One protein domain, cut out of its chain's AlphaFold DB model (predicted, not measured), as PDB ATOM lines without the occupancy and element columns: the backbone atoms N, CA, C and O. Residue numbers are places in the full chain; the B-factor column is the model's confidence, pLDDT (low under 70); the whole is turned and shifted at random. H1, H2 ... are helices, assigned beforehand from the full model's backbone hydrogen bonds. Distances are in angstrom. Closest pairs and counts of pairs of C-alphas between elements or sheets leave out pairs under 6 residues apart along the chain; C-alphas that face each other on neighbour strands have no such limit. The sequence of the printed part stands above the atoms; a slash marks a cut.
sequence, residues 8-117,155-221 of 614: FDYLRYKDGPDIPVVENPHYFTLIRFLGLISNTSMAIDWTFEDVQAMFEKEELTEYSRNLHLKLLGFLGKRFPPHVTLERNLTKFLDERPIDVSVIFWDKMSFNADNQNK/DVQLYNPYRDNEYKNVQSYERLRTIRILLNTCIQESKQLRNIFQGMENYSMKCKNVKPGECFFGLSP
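What this domain is: This is residues 8 to 117 and 155 to 221 of the 614 residues of the protein "Cgd7_610 protein" of Cryptosporidium parvum (UniProt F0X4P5). Look first for one long helix, H7, through the middle of the domain: H1, H2, H3 and H5 pack round it, mostly crossed, and H8 makes a corner at its last end, with H4 near H3 and H5. H6 runs away from this body at one end without touching another helix, while little H9 lies near H8, far from the middle. The printed part has 177 residues with nine named helices, H1 to H9 in order, and no named strand, so its class is all helix. The whole is compact, with a radius of gyration of the C-alphas of 16.3 A, and its C-alphas span 55 by 38 by 32 A.

How they stand to each other: Keep H7, residues 172 to 189, in view: it is the hub and touches five other helices. Going along from Phe 8, you pass residues 8 to 24 with no named element and reach H1, residues 25 to 37. H1 touches residues 176 to 183 of H7, the same way at a steep tilt of 42 degrees; the closest C-alphas, of His 26 and Leu 176, are 5.6 A apart. Next, H2, residues 48 to 56, touches residues 172 to 176 of H7, opposite ways at a steep tilt of 61 degrees, with the C-alphas of Phe 55 and Ser 172 closest at 5.0 A. H3, residues 62 to 74, touches H2 with residues 63 to 64 alone, about perpendicular at 85 degrees, the closest C-alphas being those of Met 54 and Ser 64, 5.3 A apart. H3 also touches H7, at a shallow tilt of 28 degrees and the same way; the C-alphas of Phe 74 and Cys 186 are closest, 6.4 A apart. H4, residues 85 to 94, and H3 only just touch, with 3 pairs of C-alphas within 8 A, the closest being Arg 65 and Leu 85 at 7.2 A. H5, residues 97 to 103, touches H7 at a steep tilt of 54 degrees, opposite ways, where the C-alphas of Asp 99 and Ile 181 come closest, 6.5 A apart. H6, residues 105 to 117, is close to H5 but not clearly touching: the closest C-alphas, of Ser 101 and Met 108, are 7.1 A apart. H8, residues 191 to 198, and H7 touch only at the corner, with the C-alphas of Ile 187 and Leu 193 closest at 6.3 A. H9, residues 203 to 206, is close to H8 but not clearly touching, with the C-alphas of Phe 197 and Tyr 203 closest at 6.1 A. Every O i to N i+4 pair is within hydrogen-bond range in H1, H3, H4, H5, H7 and H8, against 4 of 5 in H2 and 2 of 9 in H6, which has 5 of 10 O i to N i+3 pairs within range; H9 is too short for an O i to N i+4 pair.

Where its parts are: Find C-alpha 25 at (126.252, 128.058, 121.215), where H1 begins its 18.5 A. H2 follows with 12.1 A, H3 with 18.4 A, H4 with 14.3 A and H5 with 10.1 A. H6 runs 20.5 A to C-alpha 117 at (126.485, 139.272, 88.073). H7 covers 25.6 A, H8 10.1 A, and H9 6.4 A to C-alpha 206 at (128.418, 144.312, 132.291).

The domain as a whole: The two C-alphas farthest apart, of Lys 117 and Gly 199, are 55.0 A from each other. Residues 118 to 154 are not printed, and C-alphas 117 and 155 stand 17.9 A apart across this cut. Of the links that are printed whole, none is long. The mean pLDDT of the printed part is 83.1; it is under 70 at residues 8 to 11, 109 to 117, 155 to 156 and 201 to 221.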
ATOM      1  N   PHE A   8     134.936 145.292 113.882       49.62
ATOM      2  CA  PHE A   8     134.598 144.779 115.185       49.62
ATOM      3  C   PHE A   8     134.771 143.268 115.093       49.62
ATOM      4  O   PHE A   8     134.010 142.601 114.387       49.62
ATOM      5  N   ASP A   9     135.749 142.742 115.830       53.97
ATOM      6  CA  ASP A   9     135.900 141.317 116.124       53.97
ATOM      7  C   ASP A   9     134.701 140.826 116.957       53.97
ATOM      8  O   ASP A   9     134.787 140.531 118.152       53.97
ATOM      9  N   TYR A  10     133.529 140.781 116.323       64.25
ATOM     10  CA  TYR A  10     132.368 140.066 116.817       64.25
ATOM     11  C   TYR A  10     132.743 138.591 116.889       64.25
ATOM     12  O   TYR A  10     133.201 138.012 115.902       64.25
ATOM     13  N   LEU A  11     132.545 137.981 118.057       63.44
ATOM     14  CA  LEU A  11     132.919 136.594 118.301       63.44
ATOM     15  C   LEU A  11     132.099 135.667 117.383       63.44
ATOM     16  O   LEU A  11     130.935 135.371 117.659       63.44
ATOM     17  N   ARG A  12     132.689 135.252 116.254       74.75
ATOM     18  CA  ARG A  12     132.023 134.414 115.248       74.75
ATOM     19  C   ARG A  12     131.956 132.976 115.754       74.75
ATOM     20  O   ARG A  12     132.868 132.179 115.541       74.75
ATOM     21  N   TYR A  13     130.870 132.668 116.453       76.25
ATOM     22  CA  TYR A  13     130.554 131.315 116.890       76.25
ATOM     23  C   TYR A  13     130.519 130.345 115.703       76.25
ATOM     24  O   TYR A  13     129.995 130.665 114.638       76.25
ATOM     25  N   LYS A  14     131.019 129.123 115.912       81.62
ATOM     26  CA  LYS A  14     130.694 127.992 115.039       81.62
ATOM     27  C   LYS A  14     129.238 127.612 115.315       81.62
ATOM     28  O   LYS A  14     128.952 126.987 116.333       81.62
ATOM     29  N   ASP A  15     128.325 128.047 114.451       86.75
ATOM     30  CA  ASP A  15     126.877 127.915 114.658       86.75
ATOM     31  C   ASP A  15     126.081 127.508 113.400       86.75
ATOM     32  O   ASP A  15     124.854 127.596 113.415       86.75
ATOM     33  N   GLY A  16     126.770 127.094 112.330       87.69
ATOM     34  CA  GLY A  16     126.196 126.761 111.021       87.69
ATOM     35  C   GLY A  16     125.403 125.441 110.958       87.69
ATOM     36  O   GLY A  16     125.216 124.773 111.977       87.69
ATOM     37  N   PRO A  17     124.933 125.047 109.756       90.31
ATOM     38  CA  PRO A  17     123.987 123.941 109.572       90.31
ATOM     39  C   PRO A  17     124.542 122.559 109.943       90.31
ATOM     40  O   PRO A  17     123.770 121.697 110.350       90.31
ATOM     41  N   ASP A  18     125.856 122.348 109.841       91.69
ATOM     42  CA  ASP A  18     126.507 121.059 110.123       91.69
ATOM     43  C   ASP A  18     126.644 120.748 111.629       91.69
ATOM     44  O   ASP A  18     127.168 119.698 112.002       91.69
ATOM     45  N   ILE A  19     126.225 121.667 112.507       90.88
ATOM     46  CA  ILE A  19     126.473 121.604 113.953       90.88
ATOM     47  C   ILE A  19     125.205 121.149 114.691       90.88
ATOM     48  O   ILE A  19     124.174 121.823 114.591       90.88
ATOM     49  N   PRO A  20     125.259 120.054 115.479       92.06
ATOM     50  CA  PRO A  20     124.115 119.556 116.235       92.06
ATOM     51  C   PRO A  20     123.474 120.621 117.131       92.06
ATOM     52  O   PRO A  20     124.162 121.392 117.804       92.06
ATOM     53  N   VAL A  21     122.138 120.611 117.215       92.31
ATOM     54  CA  VAL A  21     121.350 121.555 118.033       92.31
ATOM     55  C   VAL A  21     121.885 121.654 119.464       92.31
ATOM     56  O   VAL A  21     122.011 122.754 119.987       92.31
ATOM     57  N   VAL A  22     122.240 120.526 120.084       90.75
ATOM     58  CA  VAL A  22     122.709 120.455 121.481       90.75
ATOM     59  C   VAL A  22     124.142 120.955 121.713       90.75
ATOM     60  O   VAL A  22     124.509 121.210 122.863       90.75
ATOM     61  N   GLU A  23     124.931 121.106 120.646       89.56
ATOM     62  CA  GLU A  23     126.305 121.636 120.654       89.56
ATOM     63  C   GLU A  23     126.352 123.120 120.249       89.56
ATOM     64  O   GLU A  23     127.290 123.836 120.599       89.56
ATOM     65  N   ASN A  24     125.321 123.607 119.552       91.00
ATOM     66  CA  ASN A  24     125.254 124.970 119.040       91.00
ATOM     67  C   ASN A  24     125.266 126.026 120.182       91.00
ATOM     68  O   ASN A  24     124.417 125.972 121.083       91.00
ATOM     69  N   PRO A  25     126.154 127.044 120.154       88.88
ATOM     70  CA  PRO A  25     126.252 128.058 121.215       88.88
ATOM     71  C   PRO A  25     124.956 128.844 121.499       88.88
ATOM     72  O   PRO A  25     124.743 129.323 122.621       88.88
ATOM     73  N   HIS A  26     124.038 128.939 120.534       90.94
ATOM     74  CA  HIS A  26     122.732 129.579 120.733       90.94
ATOM     75  C   HIS A  26     121.753 128.706 121.532       90.94
ATOM     76  O   HIS A  26     120.936 129.239 122.284       90.94
ATOM     77  N   TYR A  27     121.862 127.374 121.449       93.44
ATOM     78  CA  TYR A  27     121.093 126.450 122.294       93.44
ATOM     79  C   TYR A  27     121.560 126.577 123.743       93.44
ATOM     80  O   TYR A  27     120.744 126.751 124.647       93.44
ATOM     81  N   PHE A  28     122.880 126.608 123.951       91.06
ATOM     82  CA  PHE A  28     123.493 126.858 125.255       91.06
ATOM     83  C   PHE A  28     123.090 128.214 125.851       91.06
ATOM     84  O   PHE A  28     122.752 128.302 127.033       91.06
ATOM     85  N   THR A  29     123.041 129.259 125.021       89.88
ATOM     86  CA  THR A  29     122.495 130.574 125.390       89.88
ATOM     87  C   THR A  29     121.053 130.454 125.895       89.88
ATOM     88  O   THR A  29     120.720 131.020 126.939       89.88
ATOM     89  N   LEU A  30     120.194 129.703 125.199       93.81
ATOM     90  CA  LEU A  30     118.805 129.512 125.613       93.81
ATOM     91  C   LEU A  30     118.694 128.750 126.942       93.81
ATOM     92  O   LEU A  30     118.005 129.227 127.841       93.81
ATOM     93  N   ILE A  31     119.385 127.620 127.120       93.75
ATOM     94  CA  ILE A  31     119.310 126.869 128.389       93.75
ATOM     95  C   ILE A  31     119.959 127.621 129.566       93.75
ATOM     96  O   ILE A  31     119.491 127.477 130.695       93.75
ATOM     97  N   ARG A  32     120.945 128.504 129.331       90.25
ATOM     98  CA  ARG A  32     121.433 129.458 130.350       90.25
ATOM     99  C   ARG A  32     120.370 130.472 130.737       90.25
ATOM    100  O   ARG A  32     120.153 130.666 131.929       90.25
ATOM    101  N   PHE A  33     119.674 131.077 129.773       91.12
ATOM    102  CA  PHE A  33     118.562 131.987 130.065       91.12
ATOM    103  C   PHE A  33     117.441 131.286 130.846       91.12
ATOM    104  O   PHE A  33     116.987 131.802 131.866       91.12
ATOM    105  N   LEU A  34     117.026 130.096 130.402       93.06
ATOM    106  CA  LEU A  34     115.969 129.307 131.038       93.06
ATOM    107  C   LEU A  34     116.361 128.831 132.450       93.06
ATOM    108  O   LEU A  34     115.531 128.862 133.359       93.06
ATOM    109  N   GLY A  35     117.628 128.456 132.658       89.75
ATOM    110  CA  GLY A  35     118.191 128.175 133.980       89.75
ATOM    111  C   GLY A  35     118.235 129.416 134.878       89.75
ATOM    112  O   GLY A  35     117.830 129.344 136.034       89.75
ATOM    113  N   LEU A  36     118.632 130.573 134.342       86.75
ATOM    114  CA  LEU A  36     118.714 131.842 135.073       86.75
ATOM    115  C   LEU A  36     117.343 132.337 135.569       86.75
ATOM    116  O   LEU A  36     117.241 132.866 136.676       86.75
ATOM    117  N   ILE A  37     116.278 132.154 134.778       88.94
ATOM    118  CA  ILE A  37     114.914 132.541 135.183       88.94
ATOM    119  C   ILE A  37     114.162 131.456 135.971       88.94
ATOM    120  O   ILE A  37     113.065 131.737 136.455       88.94
ATOM    121  N   SER A  38     114.718 130.248 136.124       89.00
ATOM    122  CA  SER A  38     114.049 129.091 136.756       89.00
ATOM    123  C   SER A  38     113.550 129.369 138.180       89.00
ATOM    124  O   SER A  38     112.442 128.982 138.534       89.00
ATOM    125  N   ASN A  39     114.326 130.117 138.969       84.19
ATOM    126  CA  ASN A  39     114.027 130.454 140.364       84.19
ATOM    127  C   ASN A  39     113.240 131.774 140.518       84.19
ATOM    128  O   ASN A  39     113.283 132.412 141.568       84.19
ATOM    129  N   THR A  40     112.568 132.242 139.460       87.75
ATOM    130  CA  THR A  40     111.922 133.567 139.412       87.75
ATOM    131  C   THR A  40     110.420 133.454 139.165       87.75
ATOM    132  O   THR A  40     109.941 132.477 138.598       87.75
ATOM    133  N   SER A  41     109.651 134.499 139.481       86.69
ATOM    134  CA  SER A  41     108.218 134.561 139.138       86.69
ATOM    135  C   SER A  41     107.930 134.573 137.627       86.69
ATOM    136  O   SER A  41     106.773 134.465 137.226       86.69
ATOM    137  N   MET A  42     108.963 134.700 136.784       87.12
ATOM    138  CA  MET A  42     108.871 134.624 135.325       87.12
ATOM    139  C   MET A  42     109.285 133.257 134.764       87.12
ATOM    140  O   MET A  42     109.253 133.095 133.540       87.12
ATOM    141  N   ALA A  43     109.616 132.281 135.622       89.62
ATOM    142  CA  ALA A  43     110.034 130.929 135.254       89.62
ATOM    143  C   ALA A  43     109.159 130.296 134.163       89.62
ATOM    144  O   ALA A  43     107.958 130.558 134.042       89.62
ATOM    145  N   ILE A  44     109.793 129.481 133.331       92.12
ATOM    146  CA  ILE A  44     109.166 128.689 132.276       92.12
ATOM    147  C   ILE A  44     109.405 127.237 132.670       92.12
ATOM    148  O   ILE A  44     110.533 126.903 133.018       92.12
ATOM    149  N   ASP A  45     108.384 126.387 132.634       93.38
ATOM    150  CA  ASP A  45     108.587 124.947 132.776       93.38
ATOM    151  C   ASP A  45     109.233 124.420 131.490       93.38
ATOM    152  O   ASP A  45     108.727 124.672 130.397       93.38
ATOM    153  N   TRP A  46     110.379 123.748 131.602       95.44
ATOM    154  CA  TRP A  46     111.140 123.232 130.462       95.44
ATOM    155  C   TRP A  46     111.909 121.965 130.837       95.44
ATOM    156  O   TRP A  46     112.304 121.797 131.992       95.44
ATOM    157  N   THR A  47     112.176 121.114 129.851       95.81
ATOM    158  CA  THR A  47     113.178 120.041 129.909       95.81
ATOM    159  C   THR A  47     114.162 120.179 128.745       95.81
ATOM    160  O   THR A  47     113.896 120.892 127.774       95.81
ATOM    161  N   PHE A  48     115.312 119.497 128.807       95.50
ATOM    162  CA  PHE A  48     116.244 119.476 127.672       95.50
ATOM    163  C   PHE A  48     115.602 118.898 126.401       95.50
ATOM    164  O   PHE A  48     115.925 119.374 125.315       95.50
ATOM    165  N   GLU A  49     114.678 117.939 126.541       95.50
ATOM    166  CA  GLU A  49     113.928 117.347 125.428       95.50
ATOM    167  C   GLU A  49     112.973 118.365 124.789       95.50
ATOM    168  O   GLU A  49     112.987 118.507 123.572       95.50
ATOM    169  N   ASP A  50     112.218 119.146 125.575       95.38
ATOM    170  CA  ASP A  50     111.324 120.193 125.045       95.38
ATOM    171  C   ASP A  50     112.086 121.240 124.217       95.38
ATOM    172  O   ASP A  50     111.660 121.633 123.125       95.38
ATOM    173  N   VAL A  51     113.235 121.685 124.742       96.25
ATOM    174  CA  VAL A  51     114.081 122.712 124.118       96.25
ATOM    175  C   VAL A  51     114.789 122.168 122.874       96.25
ATOM    176  O   VAL A  51     114.924 122.886 121.888       96.25
ATOM    177  N   GLN A  52     115.215 120.905 122.887       95.94
ATOM    178  CA  GLN A  52     115.835 120.243 121.737       95.94
ATOM    179  C   GLN A  52     114.800 119.962 120.633       95.94
ATOM    180  O   GLN A  52     114.976 120.376 119.485       95.94
ATOM    181  N   ALA A  53     113.651 119.387 120.996       95.56
ATOM    182  CA  ALA A  53     112.542 119.097 120.093       95.56
ATOM    183  C   ALA A  53     111.935 120.350 119.437       95.56
ATOM    184  O   ALA A  53     111.350 120.243 118.364       95.56
ATOM    185  N   MET A  54     112.069 121.532 120.047       94.81
ATOM    186  CA  MET A  54     111.689 122.818 119.446       94.81
ATOM    187  C   MET A  54     112.506 123.177 118.189       94.81
ATOM    188  O   MET A  54     111.992 123.886 117.322       94.81
ATOM    189  N   PHE A  55     113.748 122.702 118.073       94.94
ATOM    190  CA  PHE A  55     114.615 122.982 116.923       94.94
ATOM    191  C   PHE A  55     114.774 121.786 115.978       94.94
ATOM    192  O   PHE A  55     114.938 122.001 114.780       94.94
ATOM    193  N   GLU A  56     114.724 120.556 116.494       93.75
ATOM    194  CA  GLU A  56     114.878 119.329 115.696       93.75
ATOM    195  C   GLU A  56     113.591 118.898 114.981       93.75
ATOM    196  O   GLU A  56     113.657 118.263 113.932       93.75
ATOM    197  N   LYS A  57     112.407 119.236 115.513       93.75
ATOM    198  CA  LYS A  57     111.138 118.959 114.825       93.75
ATOM    199  C   LYS A  57     110.862 120.056 113.804       93.75
ATOM    200  O   LYS A  57     110.967 121.244 114.108       93.75
ATOM    201  N   GLU A  58     110.462 119.661 112.599       89.94
ATOM    202  CA  GLU A  58     110.027 120.604 111.567       89.94
ATOM    203  C   GLU A  58     108.827 121.428 112.060       89.94
ATOM    204  O   GLU A  58     108.852 122.655 112.006       89.94
ATOM    205  N   GLU A  59     107.807 120.767 112.614       90.88
ATOM    206  CA  GLU A  59     106.587 121.417 113.098       90.88
ATOM    207  C   GLU A  59     106.792 122.292 114.347       90.88
ATOM    208  O   GLU A  59     107.531 121.962 115.278       90.88
ATOM    209  N   LEU A  60     106.035 123.395 114.414       92.25
ATOM    210  CA  LEU A  60     106.014 124.306 115.556       92.25
ATOM    211  C   LEU A  60     105.392 123.640 116.799       92.25
ATOM    212  O   LEU A  60     104.166 123.648 116.985       92.25
ATOM    213  N   THR A  61     106.252 123.114 117.676       94.25
ATOM    214  CA  THR A  61     105.851 122.502 118.952       94.25
ATOM    215  C   THR A  61     105.091 123.486 119.847       94.25
ATOM    216  O   THR A  61     105.283 124.704 119.785       94.25
ATOM    217  N   GLU A  62     104.217 122.970 120.718       93.56
ATOM    218  CA  GLU A  62     103.484 123.810 121.674       93.56
ATOM    219  C   GLU A  62     104.431 124.540 122.638       93.56
ATOM    220  O   GLU A  62     104.269 125.743 122.854       93.56
ATOM    221  N   TYR A  63     105.472 123.854 123.127       94.75
ATOM    222  CA  TYR A  63     106.539 124.473 123.914       94.75
ATOM    223  C   TYR A  63     107.191 125.643 123.162       94.75
ATOM    224  O   TYR A  63     107.277 126.744 123.706       94.75
ATOM    225  N   SER A  64     107.567 125.445 121.892       94.19
ATOM    226  CA  SER A  64     108.166 126.496 121.063       94.19
ATOM    227  C   SER A  64     107.241 127.702 120.918       94.19
ATOM    228  O   SER A  64     107.652 128.834 121.187       94.19
ATOM    229  N   ARG A  65     105.966 127.476 120.580       93.12
ATOM    230  CA  ARG A  65     104.959 128.540 120.467       93.12
ATOM    231  C   ARG A  65     104.832 129.334 121.770       93.12
ATOM    232  O   ARG A  65     104.871 130.564 121.742       93.12
ATOM    233  N   ASN A  66     104.733 128.642 122.902       93.62
ATOM    234  CA  ASN A  66     104.567 129.261 124.217       93.62
ATOM    235  C   ASN A  66     105.826 130.027 124.665       93.62
ATOM    236  O   ASN A  66     105.706 131.135 125.194       93.62
ATOM    237  N   LEU A  67     107.027 129.500 124.399       95.25
ATOM    238  CA  LEU A  67     108.297 130.167 124.692       95.25
ATOM    239  C   LEU A  67     108.456 131.460 123.879       95.25
ATOM    240  O   LEU A  67     108.664 132.519 124.472       95.25
ATOM    241  N   HIS A  68     108.301 131.415 122.550       94.50
ATOM    242  CA  HIS A  68     108.439 132.612 121.712       94.50
ATOM    243  C   HIS A  68     107.405 133.688 122.088       94.50
ATOM    244  O   HIS A  68     107.763 134.858 122.235       94.50
ATOM    245  N   LEU A  69     106.141 133.309 122.323       92.44
ATOM    246  CA  LEU A  69     105.101 134.246 122.767       92.44
ATOM    247  C   LEU A  69     105.404 134.856 124.146       92.44
ATOM    248  O   LEU A  69     105.117 136.034 124.361       92.44
ATOM    249  N   LYS A  70     106.017 134.104 125.070       93.69
ATOM    250  CA  LYS A  70     106.419 134.621 126.388       93.69
ATOM    251  C   LYS A  70     107.628 135.561 126.306       93.69
ATOM    252  O   LYS A  70     107.600 136.607 126.952       93.69
ATOM    253  N   LEU A  71     108.622 135.266 125.463       94.81
ATOM    254  CA  LEU A  71     109.746 136.174 125.178       94.81
ATOM    255  C   LEU A  71     109.259 137.498 124.565       94.81
ATOM    256  O   LEU A  71     109.562 138.577 125.077       94.81
ATOM    257  N   LEU A  72     108.415 137.428 123.533       93.88
ATOM    258  CA  LEU A  72     107.772 138.602 122.932       93.88
ATOM    259  C   LEU A  72     106.893 139.361 123.951       93.88
ATOM    260  O   LEU A  72     106.886 140.594 123.982       93.88
ATOM    261  N   GLY A  73     106.229 138.636 124.855       93.75
ATOM    262  CA  GLY A  73     105.496 139.189 125.994       93.75
ATOM    263  C   GLY A  73     106.371 139.986 126.970       93.75
ATOM    264  O   GLY A  73     105.946 141.054 127.416       93.75
ATOM    265  N   PHE A  74     107.605 139.545 127.250       93.06
ATOM    266  CA  PHE A  74     108.567 140.300 128.069       93.06
ATOM    267  C   PHE A  74     108.976 141.635 127.424       93.06
ATOM    268  O   PHE A  74     109.280 142.587 128.146       93.06
ATOM    269  N   LEU A  75     108.941 141.734 126.089       93.00
ATOM    270  CA  LEU A  75     109.143 142.980 125.334       93.00
ATOM    271  C   LEU A  75     107.889 143.873 125.288       93.00
ATOM    272  O   LEU A  75     107.901 144.932 124.667       93.00
ATOM    273  N   GLY A  76     106.781 143.450 125.904       91.06
ATOM    274  CA  GLY A  76     105.488 144.129 125.813       91.06
ATOM    275  C   GLY A  76     104.783 143.961 124.461       91.06
ATOM    276  O   GLY A  76     103.680 144.485 124.292       91.06
ATOM    277  N   LYS A  77     105.365 143.208 123.515       86.50
ATOM    278  CA  LYS A  77     104.796 142.952 122.187       86.50
ATOM    279  C   LYS A  77     103.647 141.942 122.292       86.50
ATOM    280  O   LYS A  77     103.826 140.736 122.147       86.50
ATOM    281  N   ARG A  78     102.444 142.449 122.578       81.25
ATOM    282  CA  ARG A  78     101.193 141.676 122.544       81.25
ATOM    283  C   ARG A  78     100.671 141.604 121.113       81.25
ATOM    284  O   ARG A  78     100.260 142.620 120.560       81.25
ATOM    285  N   PHE A  79     100.652 140.405 120.545       77.75
ATOM    286  CA  PHE A  79     100.134 140.169 119.199       77.75
ATOM    287  C   PHE A  79      98.662 139.724 119.225       77.75
ATOM    288  O   PHE A  79      98.251 139.041 120.169       77.75
ATOM    289  N   PRO A  80      97.844 140.099 118.222       80.25
ATOM    290  CA  PRO A  80      96.483 139.590 118.096       80.25
ATOM    291  C   PRO A  80      96.475 138.069 117.868       80.25
ATOM    292  O   PRO A  80      97.344 137.564 117.157       80.25
ATOM    293  N   PRO A  81      95.464 137.328 118.363       76.38
ATOM    294  CA  PRO A  81      95.422 135.861 118.271       76.38
ATOM    295  C   PRO A  81      95.265 135.312 116.841       76.38
ATOM    296  O   PRO A  81      95.334 134.105 116.643       76.38
ATOM    297  N   HIS A  82      95.044 136.180 115.848       82.12
ATOM    298  CA  HIS A  82      94.975 135.830 114.426       82.12
ATOM    299  C   HIS A  82      96.301 136.039 113.669       82.12
ATOM    300  O   HIS A  82      96.359 135.772 112.471       82.12
ATOM    301  N   VAL A  83      97.353 136.557 114.319       86.75
ATOM    302  CA  VAL A  83      98.670 136.737 113.687       86.75
ATOM    303  C   VAL A  83      99.560 135.550 114.040       86.75
ATOM    304  O   VAL A  83      99.822 135.287 115.213       86.75
ATOM    305  N   THR A  84     100.003 134.825 113.012       91.38
ATOM    306  CA  THR A  84     100.823 133.616 113.160       91.38
ATOM    307  C   THR A  84     102.190 133.935 113.774       91.38
ATOM    308  O   THR A  84     102.638 135.086 113.750       91.38
ATOM    309  N   LEU A  85     102.860 132.931 114.353       91.19
ATOM    310  CA  LEU A  85     104.141 133.155 115.029       91.19
ATOM    311  C   LEU A  85     105.196 133.692 114.058       91.19
ATOM    312  O   LEU A  85     105.910 134.625 114.405       91.19
ATOM    313  N   GLU A  86     105.236 133.146 112.846       93.31
ATOM    314  CA  GLU A  86     106.143 133.528 111.765       93.31
ATOM    315  C   GLU A  86     106.053 135.032 111.530       93.31
ATOM    316  O   GLU A  86     107.035 135.719 111.758       93.31
ATOM    317  N   ARG A  87     104.857 135.571 111.249       92.56
ATOM    318  CA  ARG A  87     104.636 137.014 111.026       92.56
ATOM    319  C   ARG A  87     105.079 137.894 112.199       92.56
ATOM    320  O   ARG A  87     105.528 139.022 111.989       92.56
ATOM    321  N   ASN A  88     104.962 137.394 113.430       92.56
ATOM    322  CA  ASN A  88     105.432 138.097 114.626       92.56
ATOM    323  C   ASN A  88     106.970 138.098 114.714       92.56
ATOM    324  O   ASN A  88     107.547 139.092 115.157       92.56
ATOM    325  N   LEU A  89     107.628 137.023 114.263       94.38
ATOM    326  CA  LEU A  89     109.085 136.914 114.145       94.38
ATOM    327  C   LEU A  89     109.628 137.716 112.955       94.38
ATOM    328  O   LEU A  89     110.591 138.452 113.147       94.38
ATOM    329  N   THR A  90     108.977 137.676 111.786       94.69
ATOM    330  CA  THR A  90     109.309 138.492 110.607       94.69
ATOM    331  C   THR A  90     109.397 139.959 111.014       94.69
ATOM    332  O   THR A  90     110.471 140.553 110.947       94.69
ATOM    333  N   LYS A  91     108.309 140.501 111.581       93.44
ATOM    334  CA  LYS A  91     108.255 141.889 112.048       93.44
ATOM    335  C   LYS A  91     109.244 142.175 113.184       93.44
ATOM    336  O   LYS A  91     109.772 143.278 113.270       93.44
ATOM    337  N   PHE A  92     109.496 141.215 114.075       94.19
ATOM    338  CA  PHE A  92     110.497 141.390 115.128       94.19
ATOM    339  C   PHE A  92     111.918 141.542 114.561       94.19
ATOM    340  O   PHE A  92     112.657 142.383 115.066       94.19
ATOM    341  N   LEU A  93     112.280 140.783 113.521       94.06
ATOM    342  CA  LEU A  93     113.592 140.852 112.872       94.06
ATOM    343  C   LEU A  93     113.727 142.055 111.924       94.06
ATOM    344  O   LEU A  93     114.781 142.686 111.912       94.06
ATOM    345  N   ASP A  94     112.663 142.436 111.209       92.50
ATOM    346  CA  ASP A  94     112.644 143.660 110.387       92.50
ATOM    347  C   ASP A  94     112.865 144.927 111.248       92.50
ATOM    348  O   ASP A  94     113.490 145.889 110.810       92.50
ATOM    349  N   GLU A  95     112.416 144.918 112.511       92.19
ATOM    350  CA  GLU A  95     112.692 145.968 113.507       92.19
ATOM    351  C   GLU A  95     114.108 145.883 114.140       92.19
ATOM    352  O   GLU A  95     114.406 146.642 115.068       92.19
ATOM    353  N   ARG A  96     114.978 144.955 113.706       90.69
ATOM    354  CA  ARG A  96     116.291 144.651 114.325       90.69
ATOM    355  C   ARG A  96     117.461 144.569 113.325       90.69
ATOM    356  O   ARG A  96     118.252 143.627 113.396       90.69
ATOM    357  N   PRO A  97     117.654 145.550 112.421       87.94
ATOM    358  CA  PRO A  97     118.598 145.396 111.316       87.94
ATOM    359  C   PRO A  97     120.062 145.189 111.741       87.94
ATOM    360  O   PRO A  97     120.785 144.430 111.101       87.94
ATOM    361  N   ILE A  98     120.490 145.810 112.845       85.44
ATOM    362  CA  ILE A  98     121.864 145.696 113.364       85.44
ATOM    363  C   ILE A  98     122.106 144.329 114.027       85.44
ATOM    364  O   ILE A  98     123.164 143.733 113.847       85.44
ATOM    365  N   ASP A  99     121.132 143.798 114.774       88.12
ATOM    366  CA  ASP A  99     121.270 142.470 115.383       88.12
ATOM    367  C   ASP A  99     121.247 141.369 114.308       88.12
ATOM    368  O   ASP A  99     122.000 140.399 114.393       88.12
ATOM    369  N   VAL A 100     120.417 141.542 113.271       90.06
ATOM    370  CA  VAL A 100     120.330 140.626 112.125       90.06
ATOM    371  C   VAL A 100     121.621 140.621 111.306       90.06
ATOM    372  O   VAL A 100     122.113 139.537 111.000       90.06
ATOM    373  N   SER A 101     122.214 141.778 110.988       87.69
ATOM    374  CA  SER A 101     123.456 141.822 110.198       87.69
ATOM    375  C   SER A 101     124.656 141.201 110.921       87.69
ATOM    376  O   SER A 101     125.483 140.559 110.277       87.69
ATOM    377  N   VAL A 102     124.723 141.319 112.252       86.19
ATOM    378  CA  VAL A 102     125.779 140.699 113.072       86.19
ATOM    379  C   VAL A 102     125.583 139.184 113.218       86.19
ATOM    380  O   VAL A 102     126.563 138.443 113.216       86.19
ATOM    381  N   ILE A 103     124.343 138.695 113.342       88.25
ATOM    382  CA  ILE A 103     124.059 137.273 113.626       88.25
ATOM    383  C   ILE A 103     123.822 136.427 112.358       88.25
ATOM    384  O   ILE A 103     124.084 135.228 112.378       88.25
ATOM    385  N   PHE A 104     123.408 137.027 111.239       90.94
ATOM    386  CA  PHE A 104     123.258 136.375 109.926       90.94
ATOM    387  C   PHE A 104     124.272 136.908 108.895       90.94
ATOM    388  O   PHE A 104     123.981 137.010 107.702       90.94
ATOM    389  N   TRP A 105     125.477 137.257 109.359       86.69
ATOM    390  CA  TRP A 105     126.581 137.784 108.542       86.69
ATOM    391  C   TRP A 105     126.930 136.890 107.337       86.69
ATOM    392  O   TRP A 105     127.262 137.386 106.264       86.69
ATOM    393  N   ASP A 106     126.795 135.574 107.501       87.75
ATOM    394  CA  ASP A 106     127.022 134.530 106.496       87.75
ATOM    395  C   ASP A 106     125.938 134.460 105.407       87.75
ATOM    396  O   ASP A 106     126.168 133.875 104.353       87.75
ATOM    397  N   LYS A 107     124.758 135.051 105.638       87.88
ATOM    398  CA  LYS A 107     123.692 135.203 104.632       87.88
ATOM    399  C   LYS A 107     123.775 136.527 103.885       87.88
ATOM    400  O   LYS A 107     123.296 136.612 102.759       87.88
ATOM    401  N   MET A 108     124.397 137.542 104.486       78.81
ATOM    402  CA  MET A 108     124.571 138.857 103.864       78.81
ATOM    403  C   MET A 108     125.551 138.813 102.683       78.81
ATOM    404  O   MET A 108     125.278 139.414 101.647       78.81
ATOM    405  N   SER A 109     126.663 138.078 102.804       64.81
ATOM    406  CA  SER A 109     127.715 138.041 101.776       64.81
ATOM    407  C   SER A 109     127.248 137.460 100.435       64.81
ATOM    408  O   SER A 109     127.558 138.025  99.391       64.81
ATOM    409  N   PHE A 110     126.445 136.390 100.444       59.00
ATOM    410  CA  PHE A 110     125.972 135.738  99.211       59.00
ATOM    411  C   PHE A 110     125.059 136.615  98.338       59.00
ATOM    412  O   PHE A 110     124.961 136.374  97.136       59.00
ATOM    413  N   ASN A 111     124.397 137.630  98.903       57.00
ATOM    414  CA  ASN A 111     123.542 138.521  98.117       57.00
ATOM    415  C   ASN A 111     124.359 139.532  97.294       57.00
ATOM    416  O   ASN A 111     123.959 139.859  96.178       57.00
ATOM    417  N   ALA A 112     125.514 139.980  97.802       57.41
ATOM    418  CA  ALA A 112     126.379 140.930  97.100       57.41
ATOM    419  C   ALA A 112     127.017 140.314  95.839       57.41
ATOM    420  O   ALA A 112     127.016 140.933  94.776       57.41
ATOM    421  N   ASP A 113     127.497 139.070  95.930       56.16
ATOM    422  CA  ASP A 113     128.133 138.370  94.801       56.16
ATOM    423  C   ASP A 113     127.152 138.043  93.661       56.16
ATOM    424  O   ASP A 113     127.560 137.953  92.502       56.16
ATOM    425  N   ASN A 114     125.860 137.874  93.970       56.53
ATOM    426  CA  ASN A 114     124.828 137.632  92.960       56.53
ATOM    427  C   ASN A 114     124.369 138.934  92.285       56.53
ATOM    428  O   ASN A 114     124.314 138.977  91.059       56.53
ATOM    429  N   GLN A 115     124.122 140.013  93.042       55.84
ATOM    430  CA  GLN A 115     123.681 141.293  92.460       55.84
ATOM    431  C   GLN A 115     124.689 141.891  91.467       55.84
ATOM    432  O   GLN A 115     124.284 142.542  90.509       55.84
ATOM    433  N   ASN A 116     125.991 141.641  91.647       55.66
ATOM    434  CA  ASN A 116     127.006 142.094  90.693       55.66
ATOM    435  C   ASN A 116     126.975 141.331  89.353       55.66
ATOM    436  O   ASN A 116     127.311 141.914  88.327       55.66
ATOM    437  N   LYS A 117     126.547 140.059  89.322       56.44
ATOM    438  CA  LYS A 117     126.485 139.272  88.073       56.44
ATOM    439  C   LYS A 117     125.352 139.718  87.159       56.44
ATOM    440  O   LYS A 117     125.577 139.926  85.971       56.44
ATOM    441  N   ASP A 155     117.735 150.031 100.089       50.53
ATOM    442  CA  ASP A 155     117.011 148.765  99.861       50.53
ATOM    443  C   ASP A 155     117.951 147.543  99.759       50.53
ATOM    444  O   ASP A 155     117.739 146.603  98.989       50.53
ATOM    445  N   VAL A 156     118.981 147.502 100.615       60.19
ATOM    446  CA  VAL A 156     119.710 146.259 100.915       60.19
ATOM    447  C   VAL A 156     118.754 145.356 101.694       60.19
ATOM    448  O   VAL A 156     118.683 145.411 102.924       60.19
ATOM    449  N   GLN A 157     117.961 144.561 100.966       70.12
ATOM    450  CA  GLN A 157     116.909 143.729 101.544       70.12
ATOM    451  C   GLN A 157     117.499 142.752 102.565       70.12
ATOM    452  O   GLN A 157     118.109 141.737 102.227       70.12
ATOM    453  N   LEU A 158     117.286 143.080 103.838       83.69
ATOM    454  CA  LEU A 158     117.878 142.358 104.948       83.69
ATOM    455  C   LEU A 158     117.411 140.903 104.994       83.69
ATOM    456  O   LEU A 158     116.217 140.617 104.864       83.69
ATOM    457  N   TYR A 159     118.349 139.989 105.246       92.06
ATOM    458  CA  TYR A 159     118.032 138.574 105.393       92.06
ATOM    459  C   TYR A 159     117.101 138.348 106.594       92.06
ATOM    460  O   TYR A 159     117.483 138.546 107.747       92.06
ATOM    461  N   ASN A 160     115.876 137.902 106.322       93.56
ATOM    462  CA  ASN A 160     114.875 137.590 107.334       93.56
ATOM    463  C   ASN A 160     114.304 136.190 107.048       93.56
ATOM    464  O   ASN A 160     113.516 136.045 106.108       93.56
ATOM    465  N   PRO A 161     114.669 135.154 107.832       93.69
ATOM    466  CA  PRO A 161     114.318 133.772 107.511       93.69
ATOM    467  C   PRO A 161     112.806 133.514 107.477       93.69
ATOM    468  O   PRO A 161     112.383 132.576 106.810       93.69
ATOM    469  N   TYR A 162     111.989 134.349 108.133       94.50
ATOM    470  CA  TYR A 162     110.529 134.209 108.221       94.50
ATOM    471  C   TYR A 162     109.749 135.113 107.252       94.50
ATOM    472  O   TYR A 162     108.538 135.260 107.420       94.50
ATOM    473  N   ARG A 163     110.391 135.786 106.286       90.38
ATOM    474  CA  ARG A 163     109.659 136.689 105.374       90.38
ATOM    475  C   ARG A 163     108.718 135.925 104.439       90.38
ATOM    476  O   ARG A 163     107.543 136.269 104.366       90.38
ATOM    477  N   ASP A 164     109.215 134.840 103.851       86.62
ATOM    478  CA  ASP A 164     108.501 134.041 102.842       86.62
ATOM    479  C   ASP A 164     108.351 132.554 103.240       86.62
ATOM    480  O   ASP A 164     107.793 131.750 102.495       86.62
ATOM    481  N   ASN A 165     108.822 132.177 104.437       85.81
ATOM    482  CA  ASN A 165     108.819 130.803 104.942       85.81
ATOM    483  C   ASN A 165     107.817 130.580 106.083       85.81
ATOM    484  O   ASN A 165     107.761 131.346 107.047       85.81
ATOM    485  N   GLU A 166     107.127 129.439 106.046       89.81
ATOM    486  CA  GLU A 166     106.532 128.846 107.248       89.81
ATOM    487  C   GLU A 166     107.631 128.402 108.234       89.81
ATOM    488  O   GLU A 166     108.722 128.019 107.809       89.81
ATOM    489  N   TYR A 167     107.334 128.358 109.542       90.06
ATOM    490  CA  TYR A 167     108.302 127.979 110.589       90.06
ATOM    491  C   TYR A 167     109.038 126.662 110.290       90.06
ATOM    492  O   TYR A 167     110.229 126.543 110.570       90.06
ATOM    493  N   LYS A 168     108.338 125.700 109.670       91.44
ATOM    494  CA  LYS A 168     108.871 124.383 109.304       91.44
ATOM    495  C   LYS A 168     109.992 124.432 108.258       91.44
ATOM    496  O   LYS A 168     110.902 123.618 108.331       91.44
ATOM    497  N   ASN A 169     109.956 125.407 107.346       93.25
ATOM    498  CA  ASN A 169     110.931 125.555 106.261       93.25
ATOM    499  C   ASN A 169     112.233 126.235 106.736       93.25
ATOM    500  O   ASN A 169     113.266 126.110 106.081       93.25
ATOM    501  N   VAL A 170     112.184 126.973 107.854       94.56
ATOM    502  CA  VAL A 170     113.344 127.663 108.438       94.56
ATOM    503  C   VAL A 170     114.260 126.649 109.119       94.56
ATOM    504  O   VAL A 170     113.783 125.810 109.890       94.56
ATOM    505  N   GLN A 171     115.568 126.738 108.879       94.75
ATOM    506  CA  GLN A 171     116.538 125.756 109.368       94.75
ATOM    507  C   GLN A 171     116.758 125.862 110.882       94.75
ATOM    508  O   GLN A 171     116.660 126.941 111.469       94.75
ATOM    509  N   SER A 172     117.108 124.754 111.538       95.25
ATOM    510  CA  SER A 172     117.265 124.695 113.001       95.25
ATOM    511  C   SER A 172     118.259 125.731 113.545       95.25
ATOM    512  O   SER A 172     117.973 126.374 114.557       95.25
ATOM    513  N   TYR A 173     119.378 125.968 112.848       94.31
ATOM    514  CA  TYR A 173     120.364 126.989 113.224       94.31
ATOM    515  C   TYR A 173     119.856 128.433 113.008       94.31
ATOM    516  O   TYR A 173     120.160 129.322 113.801       94.31
ATOM    517  N   GLU A 174     118.997 128.674 112.011       94.88
ATOM    518  CA  GLU A 174     118.357 129.978 111.771       94.88
ATOM    519  C   GLU A 174     117.323 130.291 112.867       94.88
ATOM    520  O   GLU A 174     117.315 131.396 113.413       94.88
ATOM    521  N   ARG A 175     116.528 129.292 113.284       95.50
ATOM    522  CA  ARG A 175     115.628 129.387 114.453       95.50
ATOM    523  C   ARG A 175     116.411 129.690 115.738       95.50
ATOM    524  O   ARG A 175     116.003 130.537 116.534       95.50
ATOM    525  N   LEU A 176     117.545 129.011 115.936       95.06
ATOM    526  CA  LEU A 176     118.463 129.213 117.061       95.06
ATOM    527  C   LEU A 176     119.031 130.644 117.090       95.06
ATOM    528  O   LEU A 176     118.975 131.306 118.129       95.06
ATOM    529  N   ARG A 177     119.493 131.161 115.947       93.94
ATOM    530  CA  ARG A 177     119.938 132.556 115.778       93.94
ATOM    531  C   ARG A 177     118.819 133.577 116.022       93.94
ATOM    532  O   ARG A 177     119.050 134.609 116.649       93.94
ATOM    533  N   THR A 178     117.580 133.296 115.620       95.19
ATOM    534  CA  THR A 178     116.433 134.165 115.948       95.19
ATOM    535  C   THR A 178     116.122 134.175 117.445       95.19
ATOM    536  O   THR A 178     115.889 135.245 118.013       95.19
ATOM    537  N   ILE A 179     116.195 133.022 118.116       95.19
ATOM    538  CA  ILE A 179     116.134 132.944 119.582       95.19
ATOM    539  C   ILE A 179     117.277 133.744 120.224       95.19
ATOM    540  O   ILE A 179     117.033 134.479 121.178       95.19
ATOM    541  N   ARG A 180     118.500 133.683 119.684       92.19
ATOM    542  CA  ARG A 180     119.648 134.468 120.170       92.19
ATOM    543  C   ARG A 180     119.365 135.977 120.156       92.19
ATOM    544  O   ARG A 180     119.635 136.641 121.160       92.19
ATOM    545  N   ILE A 181     118.777 136.500 119.074       93.12
ATOM    546  CA  ILE A 181     118.347 137.909 118.976       93.12
ATOM    547  C   ILE A 181     117.242 138.204 120.003       93.12
ATOM    548  O   ILE A 181     117.398 139.121 120.810       93.12
ATOM    549  N   LEU A 182     116.170 137.398 120.042       94.31
ATOM    550  CA  LEU A 182     115.063 137.557 121.000       94.31
ATOM    551  C   LEU A 182     115.557 137.639 122.449       94.31
ATOM    552  O   LEU A 182     115.150 138.538 123.182       94.31
ATOM    553  N   LEU A 183     116.455 136.739 122.859       92.81
ATOM    554  CA  LEU A 183     117.017 136.711 124.210       92.81
ATOM    555  C   LEU A 183     117.843 137.965 124.521       92.81
ATOM    556  O   LEU A 183     117.659 138.553 125.588       92.81
ATOM    557  N   ASN A 184     118.695 138.414 123.592       88.50
ATOM    558  CA  ASN A 184     119.445 139.663 123.748       88.50
ATOM    559  C   ASN A 184     118.501 140.856 123.941       88.50
ATOM    560  O   ASN A 184     118.634 141.580 124.928       88.50
ATOM    561  N   THR A 185     117.499 141.019 123.072       90.75
ATOM    562  CA  THR A 185     116.513 142.101 123.197       90.75
ATOM    563  C   THR A 185     115.723 141.994 124.507       90.75
ATOM    564  O   THR A 185     115.523 142.998 125.192       90.75
ATOM    565  N   CYS A 186     115.322 140.787 124.926       91.06
ATOM    566  CA  CYS A 186     114.644 140.564 126.205       91.06
ATOM    567  C   CYS A 186     115.484 141.045 127.399       91.06
ATOM    568  O   CYS A 186     114.955 141.746 128.262       91.06
ATOM    569  N   ILE A 187     116.780 140.718 127.439       85.25
ATOM    570  CA  ILE A 187     117.702 141.116 128.518       85.25
ATOM    571  C   ILE A 187     117.996 142.627 128.482       85.25
ATOM    572  O   ILE A 187     118.070 143.267 129.536       85.25
ATOM    573  N   GLN A 188     118.143 143.207 127.286       84.12
ATOM    574  CA  GLN A 188     118.449 144.627 127.077       84.12
ATOM    575  C   GLN A 188     117.264 145.555 127.373       84.12
ATOM    576  O   GLN A 188     117.468 146.640 127.924       84.12
ATOM    577  N   GLU A 189     116.037 145.166 127.011       89.44
ATOM    578  CA  GLU A 189     114.875 146.067 126.961       89.44
ATOM    579  C   GLU A 189     113.812 145.765 128.021       89.44
ATOM    580  O   GLU A 189     113.268 146.708 128.612       89.44
ATOM    581  N   SER A 190     113.538 144.488 128.327       91.44
ATOM    582  CA  SER A 190     112.434 144.129 129.222       91.44
ATOM    583  C   SER A 190     112.635 144.695 130.624       91.44
ATOM    584  O   SER A 190     113.523 144.288 131.371       91.44
ATOM    585  N   LYS A 191     111.737 145.598 131.033       89.12
ATOM    586  CA  LYS A 191     111.710 146.138 132.401       89.12
ATOM    587  C   LYS A 191     111.472 145.042 133.448       89.12
ATOM    588  O   LYS A 191     111.964 145.162 134.559       89.12
ATOM    589  N   GLN A 192     110.759 143.967 133.099       88.81
ATOM    590  CA  GLN A 192     110.493 142.854 134.017       88.81
ATOM    591  C   GLN A 192     111.771 142.060 134.306       88.81
ATOM    592  O   GLN A 192     112.152 141.916 135.466       88.81
ATOM    593  N   LEU A 193     112.473 141.622 133.255       88.00
ATOM    594  CA  LEU A 193     113.740 140.899 133.396       88.00
ATOM    595  C   LEU A 193     114.830 141.791 134.005       88.00
ATOM    596  O   LEU A 193     115.528 141.357 134.915       88.00
ATOM    597  N   ARG A 194     114.915 143.069 133.601       84.25
ATOM    598  CA  ARG A 194     115.847 144.042 134.195       84.25
ATOM    599  C   ARG A 194     115.642 144.190 135.704       84.25
ATOM    600  O   ARG A 194     116.627 144.203 136.429       84.25
ATOM    601  N   ASN A 195     114.399 144.266 136.183       85.75
ATOM    602  CA  ASN A 195     114.111 144.366 137.619       85.75
ATOM    603  C   ASN A 195     114.495 143.083 138.377       85.75
ATOM    604  O   ASN A 195     115.025 143.168 139.480       85.75
ATOM    605  N   ILE A 196     114.259 141.904 137.786       83.62
ATOM    606  CA  ILE A 196     114.674 140.611 138.357       83.62
ATOM    607  C   ILE A 196     116.202 140.544 138.464       83.62
ATOM    608  O   ILE A 196     116.741 140.259 139.530       83.62
ATOM    609  N   PHE A 197     116.909 140.852 137.376       79.31
ATOM    610  CA  PHE A 197     118.364 140.756 137.332       79.31
ATOM    611  C   PHE A 197     119.064 141.889 138.100       79.31
ATOM    612  O   PHE A 197     120.165 141.682 138.590       79.31
ATOM    613  N   GLN A 198     118.439 143.056 138.303       77.06
ATOM    614  CA  GLN A 198     118.959 144.103 139.200       77.06
ATOM    615  C   GLN A 198     119.090 143.646 140.660       77.06
ATOM    616  O   GLN A 198     119.929 144.187 141.376       77.06
ATOM    617  N   GLY A 199     118.296 142.659 141.090       70.94
ATOM    618  CA  GLY A 199     118.447 142.001 142.391       70.94
ATOM    619  C   GLY A 199     119.522 140.907 142.424       70.94
ATOM    620  O   GLY A 199     119.810 140.388 143.497       70.94
ATOM    621  N   MET A 200     120.112 140.547 141.279       72.31
ATOM    622  CA  MET A 200     121.216 139.593 141.195       72.31
ATOM    623  C   MET A 200     122.556 140.327 141.228       72.31
ATOM    624  O   MET A 200     122.788 141.293 140.491       72.31
ATOM    625  N   GLU A 201     123.474 139.831 142.053       55.38
ATOM    626  CA  GLU A 201     124.846 140.325 142.081       55.38
ATOM    627  C   GLU A 201     125.492 140.215 140.685       55.38
ATOM    628  O   GLU A 201     125.174 139.338 139.879       55.38
ATOM    629  N   ASN A 202     126.401 141.143 140.378       54.53
ATOM    630  CA  ASN A 202     127.120 141.271 139.101       54.53
ATOM    631  C   ASN A 202     126.322 141.756 137.865       54.53
ATOM    632  O   ASN A 202     126.957 142.171 136.892       54.53
ATOM    633  N   TYR A 203     124.981 141.843 137.879       58.19
ATOM    634  CA  TYR A 203     124.215 142.379 136.727       58.19
ATOM    635  C   TYR A 203     124.573 143.842 136.384       58.19
ATOM    636  O   TYR A 203     124.594 144.234 135.217       58.19
ATOM    637  N   SER A 204     124.897 144.653 137.398       49.94
ATOM    638  CA  SER A 204     125.064 146.112 137.277       49.94
ATOM    639  C   SER A 204     126.232 146.570 136.388       49.94
ATOM    640  O   SER A 204     126.144 147.657 135.817       49.94
ATOM    641  N   MET A 205     127.327 145.810 136.278       53.97
ATOM    642  CA  MET A 205     128.537 146.293 135.587       53.97
ATOM    643  C   MET A 205     128.546 145.974 134.092       53.97
ATOM    644  O   MET A 205     128.690 146.889 133.285       53.97
ATOM    645  N   LYS A 206     128.356 144.706 133.706       52.31
ATOM    646  CA  LYS A 206     128.418 144.312 132.291       52.31
ATOM    647  C   LYS A 206     127.199 144.829 131.498       52.31
ATOM    648  O   LYS A 206     127.365 145.408 130.431       52.31
ATOM    649  N   CYS A 207     125.980 144.724 132.038       53.53
ATOM    650  CA  CYS A 207     124.730 144.905 131.269       53.53
ATOM    651  C   CYS A 207     124.382 146.351 130.862       53.53
ATOM    652  O   CYS A 207     123.307 146.583 130.311       53.53
ATOM    653  N   LYS A 208     125.245 147.332 131.150       55.41
ATOM    654  CA  LYS A 208     125.052 148.735 130.740       55.41
ATOM    655  C   LYS A 208     125.551 149.009 129.320       55.41
ATOM    656  O   LYS A 208     124.949 149.823 128.631       55.41
ATOM    657  N   ASN A 209     126.593 148.296 128.885       55.78
ATOM    658  CA  ASN A 209     127.266 148.492 127.598       55.78
ATOM    659  C   ASN A 209     127.275 147.176 126.798       55.78
ATOM    660  O   ASN A 209     128.337 146.666 126.447       55.78
ATOM    661  N   VAL A 210     126.098 146.587 126.567       54.03
ATOM    662  CA  VAL A 210     125.970 145.339 125.793       54.03
ATOM    663  C   VAL A 210     126.388 145.593 124.343       54.03
ATOM    664  O   VAL A 210     125.722 146.366 123.653       54.03
ATOM    665  N   LYS A 211     127.451 144.938 123.857       58.72
ATOM    666  CA  LYS A 211     127.743 144.928 122.416       58.72
ATOM    667  C   LYS A 211     126.798 143.955 121.694       58.72
ATOM    668  O   LYS A 211     126.473 142.907 122.261       58.72
ATOM    669  N   PRO A 212     126.398 144.232 120.439       47.00
ATOM    670  CA  PRO A 212     125.793 143.223 119.573       47.00
ATOM    671  C   PRO A 212     126.658 141.952 119.512       47.00
ATOM    672  O   PRO A 212     127.885 142.024 119.550       47.00
ATOM    673  N   GLY A 213     126.019 140.783 119.455       49.19
ATOM    674  CA  GLY A 213     126.690 139.476 119.398       49.19
ATOM    675  C   GLY A 213     127.107 138.855 120.746       49.19
ATOM    676  O   GLY A 213     127.007 137.636 120.883       49.19
ATOM    677  N   GLU A 214     127.486 139.631 121.770       57.75
ATOM    678  CA  GLU A 214     128.011 139.098 123.050       57.75
ATOM    679  C   GLU A 214     126.954 138.345 123.894       57.75
ATOM    680  O   GLU A 214     125.812 138.793 124.049       57.75
ATOM    681  N   CYS A 215     127.301 137.172 124.445       54.69
ATOM    682  CA  CYS A 215     126.377 136.329 125.225       54.69
ATOM    683  C   CYS A 215     126.170 136.852 126.654       54.69
ATOM    684  O   CYS A 215     127.028 136.704 127.523       54.69
ATOM    685  N   PHE A 216     125.007 137.459 126.911       58.59
ATOM    686  CA  PHE A 216     124.806 138.285 128.101       58.59
ATOM    687  C   PHE A 216     124.255 137.560 129.339       58.59
ATOM    688  O   PHE A 216     123.124 137.787 129.768       58.59
ATOM    689  N   PHE A 217     125.101 136.742 129.970       57.66
ATOM    690  CA  PHE A 217     124.821 136.144 131.279       57.66
ATOM    691  C   PHE A 217     125.912 136.494 132.296       57.66
ATOM    692  O   PHE A 217     127.103 136.315 132.047       57.66
ATOM    693  N   GLY A 218     125.497 137.023 133.449       53.62
ATOM    694  CA  GLY A 218     126.385 137.239 134.593       53.62
ATOM    695  C   GLY A 218     126.684 135.942 135.352       53.62
ATOM    696  O   GLY A 218     126.152 134.883 135.026       53.62
ATOM    697  N   LEU A 219     127.488 136.055 136.414       55.50
ATOM    698  CA  LEU A 219     127.945 134.959 137.287       55.50
ATOM    699  C   LEU A 219     126.840 134.418 138.231       55.50
ATOM    700  O   LEU A 219     127.074 134.160 139.408       55.50
ATOM    701  N   SER A 220     125.610 134.318 137.732       60.78
ATOM    702  CA  SER A 220     124.420 133.875 138.465       60.78
ATOM    703  C   SER A 220     124.124 132.401 138.137       60.78
ATOM    704  O   SER A 220     124.462 131.963 137.031       60.78
ATOM    705  N   PRO A 221     123.505 131.606 139.040       65.94
ATOM    706  CA  PRO A 221     123.085 130.235 138.741       65.94
ATOM    707  C   PRO A 221     122.360 130.164 137.382       65.94
ATOM    708  O   PRO A 221     121.431 130.946 137.168       65.94
TER     709      PRO A 221